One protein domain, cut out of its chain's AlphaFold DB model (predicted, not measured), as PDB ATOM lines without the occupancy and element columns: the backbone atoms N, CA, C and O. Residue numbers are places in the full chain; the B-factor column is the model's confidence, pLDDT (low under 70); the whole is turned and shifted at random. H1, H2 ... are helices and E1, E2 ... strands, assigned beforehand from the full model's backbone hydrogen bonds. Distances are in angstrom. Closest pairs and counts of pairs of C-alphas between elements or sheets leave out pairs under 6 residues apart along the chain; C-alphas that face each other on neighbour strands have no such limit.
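What this domain is: This is residues 4 to 84 of the 510 residues of an uncharacterized protein of Edaphochlamys debaryana (UniProt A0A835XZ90). Little regular structure surrounds a small antiparallel sheet, order E4 E3 E6, with helix H1 standing up over one face; the hairpin of E1 and E2 sits near E4, and E5 lies far off among loops. The 81 printed residues, only 32 in named elements, hold one named helix and six named strands, E1 E2 E3 E4 H1 E5 E6, class mixed. The whole is compact, radius of gyration of the C-alphas 12.1 A, spanning 38 by 24 by 21 A.

Where its parts are: E3 is residues 20 to 24, 13.2 A; E4 34 to 36; E6 75 to 79, 13.0 A, ending at C-alpha 79 (-29.451, -46.925, -2.820). H1 is 37 to 46, 14.2 A. E1 is 4 to 6, from C-alpha 4 (-30.699, -39.453, -11.964); E2 13 to 15; E5 62 to 64.

How they stand to each other: Within hydrogen-bond range are N 22 and O 77 of E3 and E6, 2.8 A, N 21 and O 35 of hairpin E3 and E4, 2.8 A, N 14 and O 5 of hairpin E1 and E2, 2.8 A, and every O i to N i+4 pair of H1. H1 is on the sheet, over E4, height 9.7 A. The closest C-alphas of E2 and E4, Val 14 and His 36, are 6.7 A apart. E5 pairs with no named strand.

The domain as a whole: The C-alphas farthest apart, Ser 66 and Lys 84, are 40.4 A apart. The printed part has no cut; the link H1 to E5 is long. No printed residue is under pLDDT 70.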
ATOM      1  N   LEU A   4     -29.401 -39.050 -12.510       90.56
ATOM      2  CA  LEU A   4     -30.699 -39.453 -11.964       90.56
ATOM      3  C   LEU A   4     -31.521 -38.227 -11.548       90.56
ATOM      4  O   LEU A   4     -32.739 -38.223 -11.683       90.56
ATOM      5  N   GLY A   5     -30.851 -37.167 -11.090       94.00
ATOM      6  CA  GLY A   5     -31.444 -35.871 -10.766       94.00
ATOM      7  C   GLY A   5     -30.499 -35.024  -9.917       94.00
ATOM      8  O   GLY A   5     -29.299 -35.283  -9.878       94.00
ATOM      9  N   VAL A   6     -31.031 -34.014  -9.228       95.69
ATOM     10  CA  VAL A   6     -30.253 -33.085  -8.394       95.69
ATOM     11  C   VAL A   6     -30.585 -33.310  -6.920       95.69
ATOM     12  O   VAL A   6     -31.756 -33.420  -6.550       95.69
ATOM     13  N   CYS A   7     -29.562 -33.368  -6.065       96.69
ATOM     14  CA  CYS A   7     -29.751 -33.418  -4.623       96.69
ATOM     15  C   CYS A   7     -30.325 -32.089  -4.136       96.69
ATOM     16  O   CYS A   7     -29.678 -31.053  -4.256       96.69
ATOM     17  N   GLN A   8     -31.502 -32.119  -3.514       94.81
ATOM     18  CA  GLN A   8     -32.189 -30.893  -3.087       94.81
ATOM     19  C   GLN A   8     -31.489 -30.155  -1.931       94.81
ATOM     20  O   GLN A   8     -31.762 -28.983  -1.701       94.81
ATOM     21  N   LEU A   9     -30.578 -30.817  -1.208       95.38
ATOM     22  CA  LEU A   9     -29.843 -30.210  -0.091       95.38
ATOM     23  C   LEU A   9     -28.579 -29.471  -0.536       95.38
ATOM     24  O   LEU A   9     -28.314 -28.376  -0.053       95.38
ATOM     25  N   CYS A  10     -27.782 -30.062  -1.430       96.19
ATOM     26  CA  CYS A  10     -26.524 -29.456  -1.879       96.19
ATOM     27  C   CYS A  10     -26.565 -28.940  -3.321       96.19
ATOM     28  O   CYS A  10     -25.553 -28.435  -3.794       96.19
ATOM     29  N   GLN A  11     -27.692 -29.110  -4.019       95.44
ATOM     30  CA  GLN A  11     -27.915 -28.713  -5.415       95.44
ATOM     31  C   GLN A  11     -26.893 -29.295  -6.411       95.44
ATOM     32  O   GLN A  11     -26.691 -28.759  -7.495       95.44
ATOM     33  N   LYS A  12     -26.248 -30.415  -6.056       97.31
ATOM     34  CA  LYS A  12     -25.317 -31.140  -6.933       97.31
ATOM     35  C   LYS A  12     -26.031 -32.304  -7.604       97.31
ATOM     36  O   LYS A  12     -26.937 -32.893  -7.013       97.31
ATOM     37  N   GLU A  13     -25.604 -32.653  -8.809       96.75
ATOM     38  CA  GLU A  13     -26.118 -33.824  -9.519       96.75
ATOM     39  C   GLU A  13     -25.856 -35.111  -8.723       96.75
ATOM     40  O   GLU A  13     -24.792 -35.295  -8.128       96.75
ATOM     41  N   VAL A  14     -26.860 -35.984  -8.690       96.62
ATOM     42  CA  VAL A  14     -26.785 -37.332  -8.126       96.62
ATOM     43  C   VAL A  14     -26.616 -38.299  -9.288       96.62
ATOM     44  O   VAL A  14     -27.500 -38.435 -10.144       96.62
ATOM     45  N   THR A  15     -25.472 -38.968  -9.323       95.44
ATOM     46  CA  THR A  15     -25.161 -39.982 -10.330       95.44
ATOM     47  C   THR A  15     -25.521 -41.381  -9.827       95.44
ATOM     48  O   THR A  15     -25.763 -41.604  -8.639       95.44
ATOM     49  N   GLU A  16     -25.570 -42.364 -10.730       92.25
ATOM     50  CA  GLU A  16     -25.779 -43.770 -10.349       92.25
ATOM     51  C   GLU A  16     -24.678 -44.336  -9.437       92.25
ATOM     52  O   GLU A  16     -24.933 -45.307  -8.719       92.25
ATOM     53  N   ASP A  17     -23.480 -43.748  -9.485       91.88
ATOM     54  CA  ASP A  17     -22.297 -44.187  -8.741       91.88
ATOM     55  C   ASP A  17     -22.232 -43.597  -7.322       91.88
ATOM     56  O   ASP A  17     -21.440 -44.063  -6.499       91.88
ATOM     57  N   ASP A  18     -23.086 -42.621  -7.008       95.19
ATOM     58  CA  ASP A  18     -23.154 -42.006  -5.688       95.19
ATOM     59  C   ASP A  18     -23.997 -42.841  -4.715       95.19
ATOM     60  O   ASP A  18     -25.033 -43.418  -5.068       95.19
ATOM     61  N   TYR A  19     -23.590 -42.846  -3.443       96.00
ATOM     62  CA  TYR A  19     -24.467 -43.260  -2.351       96.00
ATOM     63  C   TYR A  19     -25.593 -42.240  -2.227       96.00
ATOM     64  O   TYR A  19     -25.353 -41.065  -1.929       96.00
ATOM     65  N   ARG A  20     -26.827 -42.685  -2.469       96.19
ATOM     66  CA  ARG A  20     -28.003 -41.815  -2.443       96.19
ATOM     67  C   ARG A  20     -29.130 -42.428  -1.628       96.19
ATOM     68  O   ARG A  20     -29.306 -43.647  -1.602       96.19
ATOM     69  N   ARG A  21     -29.933 -41.566  -1.015       96.56
ATOM     70  CA  ARG A  21     -31.213 -41.933  -0.417       96.56
ATOM     71  C   ARG A  21     -32.335 -41.278  -1.199       96.56
ATOM     72  O   ARG A  21     -32.261 -40.085  -1.506       96.56
ATOM     73  N   GLU A  22     -33.365 -42.055  -1.500       96.19
ATOM     74  CA  GLU A  22     -34.640 -41.513  -1.943       96.19
ATOM     75  C   GLU A  22     -35.570 -41.348  -0.747       96.19
ATOM     76  O   GLU A  22     -35.672 -42.246   0.086       96.19
ATOM     77  N   VAL A  23     -36.213 -40.195  -0.627       96.25
ATOM     78  CA  VAL A  23     -37.110 -39.856   0.477       96.25
ATOM     79  C   VAL A  23     -38.503 -39.628  -0.090       96.25
ATOM     80  O   VAL A  23     -38.694 -38.745  -0.926       96.25
ATOM     81  N   ASP A  24     -39.473 -40.385   0.412       96.25
ATOM     82  CA  ASP A  24     -40.879 -40.243   0.060       96.25
ATOM     83  C   ASP A  24     -41.577 -39.317   1.059       96.25
ATOM     84  O   ASP A  24     -41.670 -39.598   2.259       96.25
ATOM     85  N   CYS A  25     -42.073 -38.196   0.544       96.62
ATOM     86  CA  CYS A  25     -42.901 -37.234   1.261       96.62
ATOM     87  C   CYS A  25     -44.334 -37.323   0.708       96.62
ATOM     88  O   CYS A  25     -44.492 -37.297  -0.513       96.62
ATOM     89  N   PRO A  26     -45.382 -37.389   1.552       95.62
ATOM     90  CA  PRO A  26     -46.758 -37.522   1.084       95.62
ATOM     91  C   PRO A  26     -47.307 -36.191   0.549       95.62
ATOM     92  O   PRO A  26     -48.372 -36.158  -0.058       95.62
ATOM     93  N   SER A  27     -46.599 -35.077   0.777       94.75
ATOM     94  CA  SER A  27     -47.020 -33.766   0.294       94.75
ATOM     95  C   SER A  27     -46.914 -33.708  -1.236       94.75
ATOM     96  O   SER A  27     -45.803 -33.817  -1.763       94.75
ATOM     97  N   PRO A  28     -48.021 -33.463  -1.965       92.50
ATOM     98  CA  PRO A  28     -48.020 -33.440  -3.430       92.50
ATOM     99  C   PRO A  28     -47.200 -32.277  -4.006       92.50
ATOM    100  O   PRO A  28     -46.777 -32.321  -5.155       92.50
ATOM    101  N   ALA A  29     -46.945 -31.245  -3.198       91.94
ATOM    102  CA  ALA A  29     -46.131 -30.091  -3.566       91.94
ATOM    103  C   ALA A  29     -44.621 -30.316  -3.359       91.94
ATOM    104  O   ALA A  29     -43.837 -29.401  -3.601       91.94
ATOM    105  N   CYS A  30     -44.194 -31.485  -2.866       93.12
ATOM    106  CA  CYS A  30     -42.791 -31.761  -2.575       93.12
ATOM    107  C   CYS A  30     -42.039 -32.215  -3.842       93.12
ATOM    108  O   CYS A  30     -42.253 -33.339  -4.301       93.12
ATOM    109  N   PRO A  31     -41.106 -31.412  -4.393       88.69
ATOM    110  CA  PRO A  31     -40.315 -31.817  -5.559       88.69
ATOM    111  C   PRO A  31     -39.233 -32.854  -5.218       88.69
ATOM    112  O   PRO A  31     -38.690 -33.519  -6.099       88.69
ATOM    113  N   GLY A  32     -38.853 -32.955  -3.942       75.44
ATOM    114  CA  GLY A  32     -37.635 -33.648  -3.548       75.44
ATOM    115  C   GLY A  32     -37.834 -35.130  -3.302       75.44
ATOM    116  O   GLY A  32     -38.444 -35.508  -2.307       75.44
ATOM    117  N   ARG A  33     -37.214 -35.939  -4.166       86.94
ATOM    118  CA  ARG A  33     -37.094 -37.389  -3.991       86.94
ATOM    119  C   ARG A  33     -35.674 -37.850  -3.701       86.94
ATOM    120  O   ARG A  33     -35.548 -38.807  -2.971       86.94
ATOM    121  N   MET A  34     -34.615 -37.202  -4.199       95.94
ATOM    122  CA  MET A  34     -33.240 -37.738  -4.132       95.94
ATOM    123  C   MET A  34     -32.250 -36.861  -3.367       95.94
ATOM    124  O   MET A  34     -32.203 -35.642  -3.543       95.94
ATOM    125  N   TYR A  35     -31.401 -37.511  -2.568       97.19
ATOM    126  CA  TYR A  35     -30.354 -36.879  -1.771       97.19
ATOM    127  C   TYR A  35     -29.081 -37.717  -1.782       97.19
ATOM    128  O   TYR A  35     -29.157 -38.943  -1.733       97.19
ATOM    129  N   HIS A  36     -27.909 -37.076  -1.770       97.94
ATOM    130  CA  HIS A  36     -26.676 -37.772  -1.398       97.94
ATOM    131  C   HIS A  36     -26.773 -38.260   0.052       97.94
ATOM    132  O   HIS A  36     -27.310 -37.553   0.911       97.94
ATOM    133  N   GLU A  37     -26.225 -39.443   0.318       97.06
ATOM    134  CA  GLU A  37     -26.163 -40.067   1.647       97.06
ATOM    135  C   GLU A  37     -25.584 -39.114   2.706       97.06
ATOM    136  O   GLU A  37     -26.152 -38.951   3.787       97.06
ATOM    137  N   ASP A  38     -24.502 -38.413   2.366       97.69
ATOM    138  CA  ASP A  38     -23.834 -37.480   3.279       97.69
ATOM    139  C   ASP A  38     -24.697 -36.249   3.586       97.69
ATOM    140  O   ASP A  38     -24.743 -35.772   4.722       97.69
ATOM    141  N   CYS A  39     -25.432 -35.750   2.588       97.81
ATOM    142  CA  CYS A  39     -26.299 -34.584   2.737       97.81
ATOM    143  C   CYS A  39     -27.472 -34.884   3.673       97.81
ATOM    144  O   CYS A  39     -27.745 -34.116   4.599       97.81
ATOM    145  N   ILE A  40     -28.148 -36.018   3.468       97.25
ATOM    146  CA  ILE A  40     -29.280 -36.412   4.312       97.25
ATOM    147  C   ILE A  40     -28.824 -36.810   5.722       97.25
ATOM    148  O   ILE A  40     -29.477 -36.435   6.695       97.25
ATOM    149  N   ALA A  41     -27.667 -37.464   5.869       97.31
ATOM    150  CA  ALA A  41     -27.074 -37.737   7.179       97.31
ATOM    151  C   ALA A  41     -26.738 -36.438   7.937       97.31
ATOM    152  O   ALA A  41     -27.040 -36.318   9.129       97.31
ATOM    153  N   GLY A  42     -26.180 -35.436   7.246       98.00
ATOM    154  CA  GLY A  42     -25.925 -34.108   7.809       98.00
ATOM    155  C   GLY A  42     -27.205 -33.402   8.267       98.00
ATOM    156  O   GLY A  42     -27.236 -32.820   9.354       98.00
ATOM    157  N   TYR A  43     -28.282 -33.512   7.485       97.25
ATOM    158  CA  TYR A  43     -29.597 -32.981   7.845       97.25
ATOM    159  C   TYR A  43     -30.193 -33.665   9.084       97.25
ATOM    160  O   TYR A  43     -30.601 -32.973  10.023       97.25
ATOM    161  N   LEU A  44     -30.195 -35.003   9.129       97.50
ATOM    162  CA  LEU A  44     -30.696 -35.774  10.277       97.50
ATOM    163  C   LEU A  44     -29.911 -35.442  11.551       97.50
ATOM    164  O   LEU A  44     -30.502 -35.188  12.601       97.50
ATOM    165  N   LYS A  45     -28.582 -35.319  11.442       97.69
ATOM    166  CA  LYS A  45     -27.727 -34.892  12.556       97.69
ATOM    167  C   LYS A  45     -28.065 -33.474  13.031       97.69
ATOM    168  O   LYS A  45     -28.174 -33.250  14.236       97.69
ATOM    169  N   LYS A  46     -28.263 -32.518  12.111       97.56
ATOM    170  CA  LYS A  46     -28.622 -31.120  12.437       97.56
ATOM    171  C   LYS A  46     -29.974 -31.020  13.150       97.56
ATOM    172  O   LYS A  46     -30.142 -30.189  14.037       97.56
ATOM    173  N   THR A  47     -30.917 -31.880  12.784       95.88
ATOM    174  CA  THR A  47     -32.269 -31.943  13.361       95.88
ATOM    175  C   THR A  47     -32.370 -32.854  14.591       95.88
ATOM    176  O   THR A  47     -33.455 -33.013  15.140       95.88
ATOM    177  N   LYS A  48     -31.236 -33.384  15.082       97.31
ATOM    178  CA  LYS A  48     -31.134 -34.274  16.255       97.31
ATOM    179  C   LYS A  48     -31.878 -35.609  16.103       97.31
ATOM    180  O   LYS A  48     -32.233 -36.229  17.103       97.31
ATOM    181  N   TYR A  49     -32.079 -36.077  14.874       96.94
ATOM    182  CA  TYR A  49     -32.553 -37.434  14.611       96.94
ATOM    183  C   TYR A  49     -31.376 -38.399  14.448       96.94
ATOM    184  O   TYR A  49     -30.256 -37.998  14.121       96.94
ATOM    185  N   SER A  50     -31.621 -39.690  14.673       95.75
ATOM    186  CA  SER A  50     -30.617 -40.718  14.408       95.75
ATOM    187  C   SER A  50     -30.345 -40.822  12.904       95.75
ATOM    188  O   SER A  50     -31.251 -40.704  12.080       95.75
ATOM    189  N   GLN A  51     -29.084 -41.056  12.534       94.75
ATOM    190  CA  GLN A  51     -28.651 -41.159  11.132       94.75
ATOM    191  C   GLN A  51     -29.332 -42.322  10.383       94.75
ATOM    192  O   GLN A  51     -29.534 -42.265   9.165       94.75
ATOM    193  N   ASP A  52     -29.727 -43.353  11.129       93.06
ATOM    194  CA  ASP A  52     -30.399 -44.551  10.624       93.06
ATOM    195  C   ASP A  52     -31.928 -44.431  10.615       93.06
ATOM    196  O   ASP A  52     -32.618 -45.366  10.198       93.06
ATOM    197  N   ARG A  53     -32.487 -43.292  11.051       94.81
ATOM    198  CA  ARG A  53     -33.935 -43.084  11.063       94.81
ATOM    199  C   ARG A  53     -34.474 -43.078   9.636       94.81
ATOM    200  O   ARG A  53     -34.056 -42.268   8.816       94.81
ATOM    201  N   ARG A  54     -35.424 -43.971   9.346       95.25
ATOM    202  CA  ARG A  54     -35.998 -44.136   7.999       95.25
ATOM    203  C   ARG A  54     -37.276 -43.343   7.751       95.25
ATOM    204  O   ARG A  54     -37.593 -43.074   6.599       95.25
ATOM    205  N   THR A  55     -38.003 -42.988   8.806       96.75
ATOM    206  CA  THR A  55     -39.363 -42.438   8.725       96.75
ATOM    207  C   THR A  55     -39.612 -41.410   9.838       96.75
ATOM    208  O   THR A  55     -38.866 -41.343  10.822       96.75
ATOM    209  N   GLY A  56     -40.652 -40.587   9.691       94.88
ATOM    210  CA  GLY A  56     -41.176 -39.719  10.754       94.88
ATOM    211  C   GLY A  56     -40.316 -38.497  11.099       94.88
ATOM    212  O   GLY A  56     -40.402 -37.981  12.216       94.88
ATOM    213  N   PHE A  57     -39.453 -38.049  10.186       96.31
ATOM    214  CA  PHE A  57     -38.701 -36.796  10.314       96.31
ATOM    215  C   PHE A  57     -39.235 -35.746   9.318       96.31
ATOM    216  O   PHE A  57     -39.813 -36.126   8.296       96.31
ATOM    217  N   PRO A  58     -39.103 -34.437   9.601       96.50
ATOM    218  CA  PRO A  58     -39.611 -33.379   8.732       96.50
ATOM    219  C   PRO A  58     -38.897 -33.392   7.381       96.50
ATOM    220  O   PRO A  58     -37.678 -33.594   7.322       96.50
ATOM    221  N   CYS A  59     -39.649 -33.158   6.306       96.62
ATOM    222  CA  CYS A  59     -39.109 -33.175   4.954       96.62
ATOM    223  C   CYS A  59     -37.975 -32.135   4.793       96.62
ATOM    224  O   CYS A  59     -38.178 -30.964   5.113       96.62
ATOM    225  N   PRO A  60     -36.790 -32.525   4.281       95.62
ATOM    226  CA  PRO A  60     -35.647 -31.618   4.133       95.62
ATOM    227  C   PRO A  60     -35.804 -30.575   3.014       95.62
ATOM    228  O   PRO A  60     -34.942 -29.710   2.870       95.62
ATOM    229  N   VAL A  61     -36.861 -30.652   2.197       95.25
ATOM    230  CA  VAL A  61     -37.079 -29.741   1.065       95.25
ATOM    231  C   VAL A  61     -37.600 -28.389   1.536       95.25
ATOM    232  O   VAL A  61     -38.604 -28.318   2.242       95.25
ATOM    233  N   ALA A  62     -36.985 -27.312   1.053       92.50
ATOM    234  CA  ALA A  62     -37.573 -25.978   1.076       92.50
ATOM    235  C   ALA A  62     -38.356 -25.751  -0.230       92.50
ATOM    236  O   ALA A  62     -37.782 -25.822  -1.312       92.50
ATOM    237  N   ILE A  63     -39.671 -25.524  -0.139       89.69
ATOM    238  CA  ILE A  63     -40.538 -25.287  -1.316       89.69
ATOM    239  C   ILE A  63     -40.369 -23.848  -1.822       89.69
ATOM    240  O   ILE A  63     -40.467 -23.571  -3.012       89.69
ATOM    241  N   SER A  64     -40.100 -22.926  -0.902       86.81
ATOM    242  CA  SER A  64     -39.765 -21.529  -1.181       86.81
ATOM    243  C   SER A  64     -38.623 -21.116  -0.259       86.81
ATOM    244  O   SER A  64     -38.415 -21.769   0.766       86.81
ATOM    245  N   GLU A  65     -37.906 -20.038  -0.590       86.06
ATOM    246  CA  GLU A  65     -36.707 -19.561   0.130       86.06
ATOM    247  C   GLU A  65     -36.877 -19.443   1.656       86.06
ATOM    248  O   GLU A  65     -35.897 -19.480   2.393       86.06
ATOM    249  N   SER A  66     -38.116 -19.351   2.148       83.94
ATOM    250  CA  SER A  66     -38.429 -19.239   3.575       83.94
ATOM    251  C   SER A  66     -39.320 -20.346   4.145       83.94
ATOM    252  O   SER A  66     -39.518 -20.377   5.360       83.94
ATOM    253  N   ARG A  67     -39.872 -21.261   3.331       91.31
ATOM    254  CA  ARG A  67     -40.812 -22.285   3.829       91.31
ATOM    255  C   ARG A  67     -40.317 -23.696   3.562       91.31
ATOM    256  O   ARG A  67     -40.210 -24.133   2.414       91.31
ATOM    257  N   LEU A  68     -40.088 -24.416   4.658       93.00
ATOM    258  CA  LEU A  68     -39.899 -25.860   4.654       93.00
ATOM    259  C   LEU A  68     -41.187 -26.546   4.198       93.00
ATOM    260  O   LEU A  68     -42.294 -26.061   4.446       93.00
ATOM    261  N   CYS A  69     -41.037 -27.673   3.515       95.12
ATOM    262  CA  CYS A  69     -42.154 -28.528   3.164       95.12
ATOM    263  C   CYS A  69     -42.906 -28.934   4.449       95.12
ATOM    264  O   CYS A  69     -42.269 -29.420   5.383       95.12
ATOM    265  N   PRO A  70     -44.243 -28.766   4.515       95.00
ATOM    266  CA  PRO A  70     -45.024 -29.126   5.701       95.00
ATOM    267  C   PRO A  70     -45.147 -30.647   5.896       95.00
ATOM    268  O   PRO A  70     -45.653 -31.100   6.916       95.00
ATOM    269  N   GLY A  71     -44.727 -31.439   4.905       95.69
ATOM    270  CA  GLY A  71     -44.773 -32.892   4.967       95.69
ATOM    271  C   GLY A  71     -43.673 -33.498   5.837       95.69
ATOM    272  O   GLY A  71     -42.649 -32.886   6.146       95.69
ATOM    273  N   TYR A  72     -43.875 -34.761   6.184       96.69
ATOM    274  CA  TYR A  72     -42.901 -35.611   6.857       96.69
ATOM    275  C   TYR A  72     -42.449 -36.730   5.918       96.69
ATOM    276  O   TYR A  72     -43.130 -37.072   4.956       96.69
ATOM    277  N   CYS A  73     -41.291 -37.315   6.189       96.31
ATOM    278  CA  CYS A  73     -40.775 -38.437   5.419       96.31
ATOM    279  C   CYS A  73     -41.479 -39.726   5.853       96.31
ATOM    280  O   CYS A  73     -41.295 -40.177   6.986       96.31
ATOM    281  N   VAL A  74     -42.286 -40.319   4.967       96.69
ATOM    282  CA  VAL A  74     -42.996 -41.585   5.241       96.69
ATOM    283  C   VAL A  74     -42.050 -42.763   5.101       96.69
ATOM    284  O   VAL A  74     -42.111 -43.703   5.885       96.69
ATOM    285  N   LYS A  75     -41.170 -42.712   4.099       95.31
ATOM    286  CA  LYS A  75     -40.265 -43.804   3.756       95.31
ATOM    287  C   LYS A  75     -38.967 -43.251   3.193       95.31
ATOM    288  O   LYS A  75     -38.960 -42.238   2.499       95.31
ATOM    289  N   MET A  76     -37.865 -43.925   3.498       95.94
ATOM    290  CA  MET A  76     -36.561 -43.621   2.929       95.94
ATOM    291  C   MET A  76     -35.938 -44.895   2.363       95.94
ATOM    292  O   MET A  76     -35.820 -45.913   3.052       95.94
ATOM    293  N   HIS A  77     -35.557 -44.822   1.095       94.88
ATOM    294  CA  HIS A  77     -34.967 -45.892   0.312       94.88
ATOM    295  C   HIS A  77     -33.471 -45.639   0.140       94.88
ATOM    296  O   HIS A  77     -33.063 -44.662  -0.483       94.88
ATOM    297  N   ASN A  78     -32.638 -46.529   0.678       95.06
ATOM    298  CA  ASN A  78     -31.188 -46.420   0.540       95.06
ATOM    299  C   ASN A  78     -30.736 -47.123  -0.739       95.06
ATOM    300  O   ASN A  78     -30.910 -48.336  -0.879       95.06
ATOM    301  N   TYR A  79     -30.092 -46.380  -1.633       94.31
ATOM    302  CA  TYR A  79     -29.451 -46.925  -2.820       94.31
ATOM    303  C   TYR A  79     -27.949 -46.900  -2.618       94.31
ATOM    304  O   TYR A  79     -27.281 -45.869  -2.702       94.31
ATOM    305  N   ILE A  80     -27.416 -48.086  -2.363       92.25
ATOM    306  CA  ILE A  80     -25.983 -48.313  -2.394       92.25
ATOM    307  C   ILE A  80     -25.618 -48.487  -3.866       92.25
ATOM    308  O   ILE A  80     -26.227 -49.354  -4.510       92.25
ATOM    309  N   PRO A  81     -24.657 -47.718  -4.412       90.12
ATOM    310  CA  PRO A  81     -24.165 -47.910  -5.763       90.12
ATOM    311  C   PRO A  81     -23.666 -49.345  -5.853       90.12
ATOM    312  O   PRO A  81     -22.604 -49.727  -5.351       90.12
ATOM    313  N   CYS A  82     -24.509 -50.198  -6.436       77.50
ATOM    314  CA  CYS A  82     -24.139 -51.557  -6.732       77.50
ATOM    315  C   CYS A  82     -23.013 -51.398  -7.722       77.50
ATOM    316  O   CYS A  82     -23.238 -50.923  -8.827       77.50
ATOM    317  N   ASN A  83     -21.807 -51.732  -7.286       75.81
ATOM    318  CA  ASN A  83     -20.606 -51.637  -8.083       75.81
ATOM    319  C   ASN A  83     -20.810 -52.600  -9.265       75.81
ATOM    320  O   ASN A  83     -20.479 -53.785  -9.167       75.81
ATOM    321  N   LYS A  84     -21.495 -52.137 -10.326       77.75
ATOM    322  CA  LYS A  84     -22.021 -52.970 -11.420       77.75
ATOM    323  C   LYS A  84     -20.856 -53.717 -12.042       77.75
ATOM    324  O   LYS A  84     -20.965 -54.910 -12.266       77.75
TER     325      LYS A  84